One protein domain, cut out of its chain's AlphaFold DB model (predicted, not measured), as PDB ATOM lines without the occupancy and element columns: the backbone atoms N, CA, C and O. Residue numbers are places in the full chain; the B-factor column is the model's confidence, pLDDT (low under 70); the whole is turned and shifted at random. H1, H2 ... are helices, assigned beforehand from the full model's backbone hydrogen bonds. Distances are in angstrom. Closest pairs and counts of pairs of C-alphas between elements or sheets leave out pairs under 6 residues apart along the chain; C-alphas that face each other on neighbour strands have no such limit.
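AT A GLANCE: This is residues 8 to 67 of the 68 residues of an uncharacterized protein of Luteitalea sp (UniProt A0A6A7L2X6). There is little regular structure here: helix H1 stands at one end of an open, coreless chain, small H2 lies beyond a short link, and residues 8 to 39 trail away from H1. That stretch turns back in a wide bend within residues 14 to 26, which stick out. The 60 printed residues hold two named helices, H1 then H2, and no named strand; the class is all helix, with 21 residues in named elements. The whole is extended, radius of gyration of the C-alphas 19.5 A, spanning 46 by 32 by 20 A.

IN THESE COORDINATES: Find C-alpha 40 at (31.924, 50.542, 261.796); from there H1, residues 40 to 54, runs 21.2 A. H2, residues 61 to 66, ends at C-alpha 66, (53.542, 29.541, 250.403).

HOW THE PARTS SIT: H1 and H2 are apart. In both, every O i to N i+4 pair is within hydrogen-bond range. Look at residues 8 to 9 for a short antiparallel pairing with 12 to 13.

THE WHOLE: The farthest C-alphas, Lys 21 and Lys 40, are 51.0 A apart. The printed part has no cut. Residues 8, 10 to 12, 16 and 28 to 34 have pLDDT under 70.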
ATOM      1  N   VAL A   8      14.335  24.918 240.131       64.44
ATOM      2  CA  VAL A   8      13.606  23.920 240.922       64.44
ATOM      3  C   VAL A   8      12.211  23.766 240.320       64.44
ATOM      4  O   VAL A   8      11.473  24.745 240.195       64.44
ATOM      5  N   VAL A   9      11.849  22.545 239.930       70.81
ATOM      6  CA  VAL A   9      10.518  22.201 239.414       70.81
ATOM      7  C   VAL A   9       9.981  21.059 240.261       70.81
ATOM      8  O   VAL A   9      10.632  20.026 240.385       70.81
ATOM      9  N   ARG A  10       8.795  21.240 240.860       60.56
ATOM     10  CA  ARG A  10       8.127  20.206 241.678       60.56
ATOM     11  C   ARG A  10       9.070  19.576 242.718       60.56
ATOM     12  O   ARG A  10       9.201  18.357 242.779       60.56
ATOM     13  N   GLU A  11       9.761  20.429 243.478       67.12
ATOM     14  CA  GLU A  11      10.671  20.043 244.575       67.12
ATOM     15  C   GLU A  11      11.934  19.278 244.138       67.12
ATOM     16  O   GLU A  11      12.653  18.723 244.967       67.12
ATOM     17  N   ARG A  12      12.240  19.249 242.835       69.44
ATOM     18  CA  ARG A  12      13.431  18.586 242.293       69.44
ATOM     19  C   ARG A  12      14.290  19.557 241.496       69.44
ATOM     20  O   ARG A  12      13.801  20.491 240.865       69.44
ATOM     21  N   VAL A  13      15.595  19.312 241.538       73.44
ATOM     22  CA  VAL A  13      16.598  20.060 240.780       73.44
ATOM     23  C   VAL A  13      16.741  19.415 239.402       73.44
ATOM     24  O   VAL A  13      17.258  18.303 239.293       73.44
ATOM     25  N   GLU A  14      16.296  20.104 238.350       76.50
ATOM     26  CA  GLU A  14      16.495  19.648 236.970       76.50
ATOM     27  C   GLU A  14      17.842  20.139 236.428       76.50
ATOM     28  O   GLU A  14      18.195  21.318 236.519       76.50
ATOM     29  N   VAL A  15      18.624  19.208 235.881       73.06
ATOM     30  CA  VAL A  15      19.928  19.484 235.277       73.06
ATOM     31  C   VAL A  15      19.806  19.335 233.766       73.06
ATOM     32  O   VAL A  15      19.771  18.220 233.259       73.06
ATOM     33  N   HIS A  16      19.792  20.446 233.032       69.00
ATOM     34  CA  HIS A  16      19.845  20.419 231.567       69.00
ATOM     35  C   HIS A  16      21.298  20.337 231.078       69.00
ATOM     36  O   HIS A  16      21.831  21.283 230.502       69.00
ATOM     37  N   ALA A  17      21.967  19.219 231.364       74.69
ATOM     38  CA  ALA A  17      23.307  18.927 230.863       74.69
ATOM     39  C   ALA A  17      23.532  17.414 230.779       74.69
ATOM     40  O   ALA A  17      23.064  16.663 231.633       74.69
ATOM     41  N   GLU A  18      24.297  16.976 229.782       78.62
ATOM     42  CA  GLU A  18      24.773  15.596 229.714       78.62
ATOM     43  C   GLU A  18      25.829  15.365 230.803       78.62
ATOM     44  O   GLU A  18      26.854  16.050 230.857       78.62
ATOM     45  N   LEU A  19      25.568  14.405 231.694       79.75
ATOM     46  CA  LEU A  19      26.491  13.996 232.749       79.75
ATOM     47  C   LEU A  19      26.949  12.554 232.507       79.75
ATOM     48  O   LEU A  19      26.117  11.695 232.200       79.75
ATOM     49  N   PRO A  20      28.248  12.252 232.667       85.12
ATOM     50  CA  PRO A  20      28.731  10.887 232.551       85.12
ATOM     51  C   PRO A  20      28.157  10.010 233.672       85.12
ATOM     52  O   PRO A  20      27.856  10.472 234.776       85.12
ATOM     53  N   LYS A  21      28.020   8.709 233.396       80.62
ATOM     54  CA  LYS A  21      27.540   7.735 234.382       80.62
ATOM     55  C   LYS A  21      28.450   7.746 235.618       80.62
ATOM     56  O   LYS A  21      29.662   7.619 235.489       80.62
ATOM     57  N   GLY A  22      27.852   7.867 236.804       85.12
ATOM     58  CA  GLY A  22      28.583   7.918 238.077       85.12
ATOM     59  C   GLY A  22      29.144   9.296 238.443       85.12
ATOM     60  O   GLY A  22      29.906   9.394 239.401       85.12
ATOM     61  N   ALA A  23      28.784  10.359 237.715       81.75
ATOM     62  CA  ALA A  23      29.179  11.717 238.072       81.75
ATOM     63  C   ALA A  23      28.657  12.112 239.465       81.75
ATOM     64  O   ALA A  23      27.455  12.048 239.728       81.75
ATOM     65  N   SER A  24      29.560  12.575 240.331       77.81
ATOM     66  CA  SER A  24      29.195  13.271 241.565       77.81
ATOM     67  C   SER A  24      28.799  14.708 241.235       77.81
ATOM     68  O   SER A  24      29.487  15.389 240.469       77.81
ATOM     69  N   VAL A  25      27.679  15.169 241.789       75.88
ATOM     70  CA  VAL A  25      27.155  16.517 241.559       75.88
ATOM     71  C   VAL A  25      27.004  17.216 242.898       75.88
ATOM     72  O   VAL A  25      26.256  16.762 243.757       75.88
ATOM     73  N   THR A  26      27.658  18.365 243.037       74.25
ATOM     74  CA  THR A  26      27.410  19.299 244.136       74.25
ATOM     75  C   THR A  26      26.361  20.308 243.686       74.25
ATOM     76  O   THR A  26      26.492  20.925 242.626       74.25
ATOM     77  N   VAL A  27      25.290  20.453 244.464       72.69
ATOM     78  CA  VAL A  27      24.296  21.514 244.273       72.69
ATOM     79  C   VAL A  27      24.665  22.653 245.210       72.69
ATOM     80  O   VAL A  27      24.754  22.447 246.414       72.69
ATOM     81  N   MET A  28      24.896  23.836 244.650       66.94
ATOM     82  CA  MET A  28      25.072  25.066 245.416       66.94
ATOM     83  C   MET A  28      23.767  25.848 245.318       66.94
ATOM     84  O   MET A  28      23.427  26.342 244.242       66.94
ATOM     85  N   ALA A  29      23.012  25.891 246.411       68.62
ATOM     86  CA  ALA A  29      21.953  26.870 246.584       68.62
ATOM     87  C   ALA A  29      22.602  28.116 247.189       68.62
ATOM     88  O   ALA A  29      23.327  28.009 248.172       68.62
ATOM     89  N   LEU A  30      22.411  29.268 246.550       65.69
ATOM     90  CA  LEU A  30      22.706  30.543 247.189       65.69
ATOM     91  C   LEU A  30      21.519  30.816 248.107       65.69
ATOM     92  O   LEU A  30      20.396  30.931 247.606       65.69
ATOM     93  N   ASP A  31      21.749  30.876 249.413       60.31
ATOM     94  CA  ASP A  31      20.742  31.317 250.375       60.31
ATOM     95  C   ASP A  31      20.546  32.834 250.218       60.31
ATOM     96  O   ASP A  31      20.997  33.626 251.024       60.31
ATOM     97  N   GLY A  32      19.921  33.257 249.112       62.56
ATOM     98  CA  GLY A  32      19.552  34.650 248.835       62.56
ATOM     99  C   GLY A  32      20.667  35.698 248.990       62.56
ATOM    100  O   GLY A  32      21.854  35.393 249.065       62.56
ATOM    101  N   ASP A  33      20.255  36.967 249.009       63.28
ATOM    102  CA  ASP A  33      21.101  38.085 249.436       63.28
ATOM    103  C   ASP A  33      21.165  38.079 250.969       63.28
ATOM    104  O   ASP A  33      20.522  38.887 251.644       63.28
ATOM    105  N   GLU A  34      21.876  37.111 251.542       66.44
ATOM    106  CA  GLU A  34      22.169  37.115 252.972       66.44
ATOM    107  C   GLU A  34      22.999  38.358 253.317       66.44
ATOM    108  O   GLU A  34      24.179  38.481 252.983       66.44
ATOM    109  N   THR A  35      22.356  39.318 253.978       74.88
ATOM    110  CA  THR A  35      23.029  40.474 254.565       74.88
ATOM    111  C   THR A  35      23.577  40.096 255.933       74.88
ATOM    112  O   THR A  35      22.891  39.445 256.721       74.88
ATOM    113  N   PHE A  36      24.784  40.553 256.249       80.44
ATOM    114  CA  PHE A  36      25.388  40.400 257.567       80.44
ATOM    115  C   PHE A  36      25.618  41.776 258.191       80.44
ATOM    116  O   PHE A  36      25.933  42.741 257.496       80.44
ATOM    117  N   GLU A  37      25.450  41.863 259.507       88.69
ATOM    118  CA  GLU A  37      25.727  43.082 260.263       88.69
ATOM    119  C   GLU A  37      27.223  43.172 260.571       88.69
ATOM    120  O   GLU A  37      27.851  42.190 260.977       88.69
ATOM    121  N   VAL A  38      27.787  44.366 260.411       92.56
ATOM    122  CA  VAL A  38      29.177  44.673 260.759       92.56
ATOM    123  C   VAL A  38      29.236  45.927 261.611       92.56
ATOM    124  O   VAL A  38      28.450  46.857 261.439       92.56
ATOM    125  N   ASP A  39      30.194  45.978 262.533       96.56
ATOM    126  CA  ASP A  39      30.522  47.239 263.187       96.56
ATOM    127  C   ASP A  39      31.238  48.201 262.216       96.56
ATOM    128  O   ASP A  39      31.726  47.823 261.147       96.56
ATOM    129  N   LYS A  40      31.326  49.474 262.613       96.75
ATOM    130  CA  LYS A  40      31.924  50.542 261.796       96.75
ATOM    131  C   LYS A  40      33.404  50.321 261.482       96.75
ATOM    132  O   LYS A  40      33.918  50.910 260.532       96.75
ATOM    133  N   ASP A  41      34.121  49.563 262.301       97.44
ATOM    134  CA  ASP A  41      35.553  49.338 262.103       97.44
ATOM    135  C   ASP A  41      35.753  48.253 261.046       97.44
ATOM    136  O   ASP A  41      36.520  48.434 260.095       97.44
ATOM    137  N   THR A  42      34.965  47.189 261.152       96.50
ATOM    138  CA  THR A  42      34.887  46.087 260.200       96.50
ATOM    139  C   THR A  42      34.382  46.565 258.838       96.50
ATOM    140  O   THR A  42      34.977  46.226 257.815       96.50
ATOM    141  N   GLU A  43      33.356  47.419 258.799       96.19
ATOM    142  CA  GLU A  43      32.858  48.018 257.553       96.19
ATOM    143  C   GLU A  43      33.950  48.832 256.842       96.19
ATOM    144  O   GLU A  43      34.201  48.653 255.647       96.19
ATOM    145  N   ARG A  44      34.668  49.686 257.584       97.44
ATOM    146  CA  ARG A  44      35.779  50.476 257.031       97.44
ATOM    147  C   ARG A  44      36.899  49.595 256.489       97.44
ATOM    148  O   ARG A  44      37.451  49.903 255.432       97.44
ATOM    149  N   MET A  45      37.231  48.513 257.192       96.88
ATOM    150  CA  MET A  45      38.224  47.537 256.743       96.88
ATOM    151  C   MET A  45      37.795  46.870 255.428       96.88
ATOM    152  O   MET A  45      38.589  46.810 254.489       96.88
ATOM    153  N   LEU A  46      36.545  46.412 255.338       94.94
ATOM    154  CA  LEU A  46      36.003  45.768 254.138       94.94
ATOM    155  C   LEU A  46      36.029  46.713 252.931       94.94
ATOM    156  O   LEU A  46      36.527  46.341 251.869       94.94
ATOM    157  N   LEU A  47      35.572  47.955 253.103       96.06
ATOM    158  CA  LEU A  47      35.599  48.970 252.045       96.06
ATOM    159  C   LEU A  47      37.027  49.274 251.568       96.06
ATOM    160  O   LEU A  47      37.264  49.429 250.368       96.06
ATOM    161  N   ALA A  48      37.993  49.322 252.488       96.69
ATOM    162  CA  ALA A  48      39.397  49.511 252.139       96.69
ATOM    163  C   ALA A  48      39.956  48.331 251.325       96.69
ATOM    164  O   ALA A  48      40.668  48.560 250.342       96.69
ATOM    165  N   ALA A  49      39.602  47.094 251.691       95.31
ATOM    166  CA  ALA A  49      40.007  45.886 250.973       95.31
ATOM    167  C   ALA A  49      39.391  45.809 249.564       95.31
ATOM    168  O   ALA A  49      40.083  45.478 248.604       95.31
ATOM    169  N   ILE A  50      38.120  46.190 249.405       95.44
ATOM    170  CA  ILE A  50      37.472  46.276 248.085       95.44
ATOM    171  C   ILE A  50      38.213  47.288 247.201       95.44
ATOM    172  O   ILE A  50      38.644  46.955 246.097       95.44
ATOM    173  N   ALA A  51      38.469  48.491 247.723       97.44
ATOM    174  CA  ALA A  51      39.194  49.519 246.982       97.44
ATOM    175  C   ALA A  51      40.639  49.099 246.640       97.44
ATOM    176  O   ALA A  51      41.202  49.552 245.644       97.44
ATOM    177  N   GLN A  52      41.267  48.262 247.469       96.25
ATOM    178  CA  GLN A  52      42.573  47.664 247.185       96.25
ATOM    179  C   GLN A  52      42.505  46.728 245.967       96.25
ATOM    180  O   GLN A  52      43.333  46.853 245.060       96.25
ATOM    181  N   CYS A  53      41.501  45.851 245.907       94.44
ATOM    182  CA  CYS A  53      41.268  44.971 244.761       94.44
ATOM    183  C   CYS A  53      41.014  45.762 243.470       94.44
ATOM    184  O   CYS A  53      41.615  45.445 242.444       94.44
ATOM    185  N   ASP A  54      40.221  46.835 243.532       95.94
ATOM    186  CA  ASP A  54      39.943  47.701 242.373       95.94
ATOM    187  C   ASP A  54      41.210  48.369 241.816       95.94
ATOM    188  O   ASP A  54      41.327  48.612 240.614       95.94
ATOM    189  N   ARG A  55      42.196  48.636 242.680       97.19
ATOM    190  CA  ARG A  55      43.518  49.154 242.286       97.19
ATOM    191  C   ARG A  55      44.486  48.066 241.805       97.19
ATOM    192  O   ARG A  55      45.637  48.383 241.514       97.19
ATOM    193  N   GLY A  56      44.067  46.801 241.755       95.31
ATOM    194  CA  GLY A  56      44.917  45.669 241.377       95.31
ATOM    195  C   GLY A  56      45.977  45.306 242.422       95.31
ATOM    196  O   GLY A  56      46.949  44.626 242.106       95.31
ATOM    197  N   GLN A  57      45.818  45.758 243.668       96.25
ATOM    198  CA  GLN A  57      46.744  45.470 244.766       96.25
ATOM    199  C   GLN A  57      46.435  44.093 245.378       96.25
ATOM    200  O   GLN A  57      46.031  43.984 246.534       96.25
ATOM    201  N   THR A  58      46.586  43.034 244.587       93.69
ATOM    202  CA  THR A  58      46.244  41.652 244.960       93.69
ATOM    203  C   THR A  58      47.486  40.769 245.047       93.69
ATOM    204  O   THR A  58      48.412  40.951 244.261       93.69
ATOM    205  N   THR A  59      47.464  39.758 245.914       93.38
ATOM    206  CA  THR A  59      48.501  38.714 245.968       93.38
ATOM    207  C   THR A  59      48.045  37.476 245.187       93.38
ATOM    208  O   THR A  59      46.921  37.009 245.405       93.38
ATOM    209  N   PRO A  60      48.871  36.906 244.290       94.81
ATOM    210  CA  PRO A  60      48.584  35.623 243.658       94.81
ATOM    211  C   PRO A  60      48.359  34.513 244.691       94.81
ATOM    212  O   PRO A  60      49.113  34.370 245.649       94.81
ATOM    213  N   MET A  61      47.349  33.668 244.468       92.62
ATOM    214  CA  MET A  61      46.984  32.606 245.417       92.62
ATOM    215  C   MET A  61      48.143  31.644 245.717       92.62
ATOM    216  O   MET A  61      48.284  31.180 246.843       92.62
ATOM    217  N   SER A  62      48.985  31.356 244.722       95.88
ATOM    218  CA  SER A  62      50.169  30.512 244.890       95.88
ATOM    219  C   SER A  62      51.208  31.113 245.836       95.88
ATOM    220  O   SER A  62      51.869  30.361 246.541       95.88
ATOM    221  N   GLU A  63      51.357  32.440 245.840       96.12
ATOM    222  CA  GLU A  63      52.285  33.145 246.732       96.12
ATOM    223  C   GLU A  63      51.737  33.148 248.160       96.12
ATOM    224  O   GLU A  63      52.440  32.740 249.076       96.12
ATOM    225  N   LEU A  64      50.448  33.463 248.335       94.12
ATOM    226  CA  LEU A  64      49.788  33.420 249.643       94.12
ATOM    227  C   LEU A  64      49.883  32.035 250.306       94.12
ATOM    228  O   LEU A  64      50.162  31.935 251.495       94.12
ATOM    229  N   LEU A  65      49.654  30.956 249.549       95.25
ATOM    230  CA  LEU A  65      49.715  29.591 250.084       95.25
ATOM    231  C   LEU A  65      51.126  29.162 250.499       95.25
ATOM    232  O   LEU A  65      51.253  28.224 251.277       95.25
ATOM    233  N   ALA A  66      52.171  29.805 249.979       95.31
ATOM    234  CA  ALA A  66      53.542  29.541 250.403       95.31
ATOM    235  C   ALA A  66      53.879  30.198 251.756       95.31
ATOM    236  O   ALA A  66      54.885  29.838 252.366       95.31
ATOM    237  N   GLU A  67      53.058  31.151 252.212       91.81
ATOM    238  CA  GLU A  67      53.251  31.928 253.445       91.81
ATOM    239  C   GLU A  67      52.374  31.452 254.623       91.81
ATOM    240  O   GLU A  67      52.506  31.983 255.728       91.81
TER     241      GLU A  67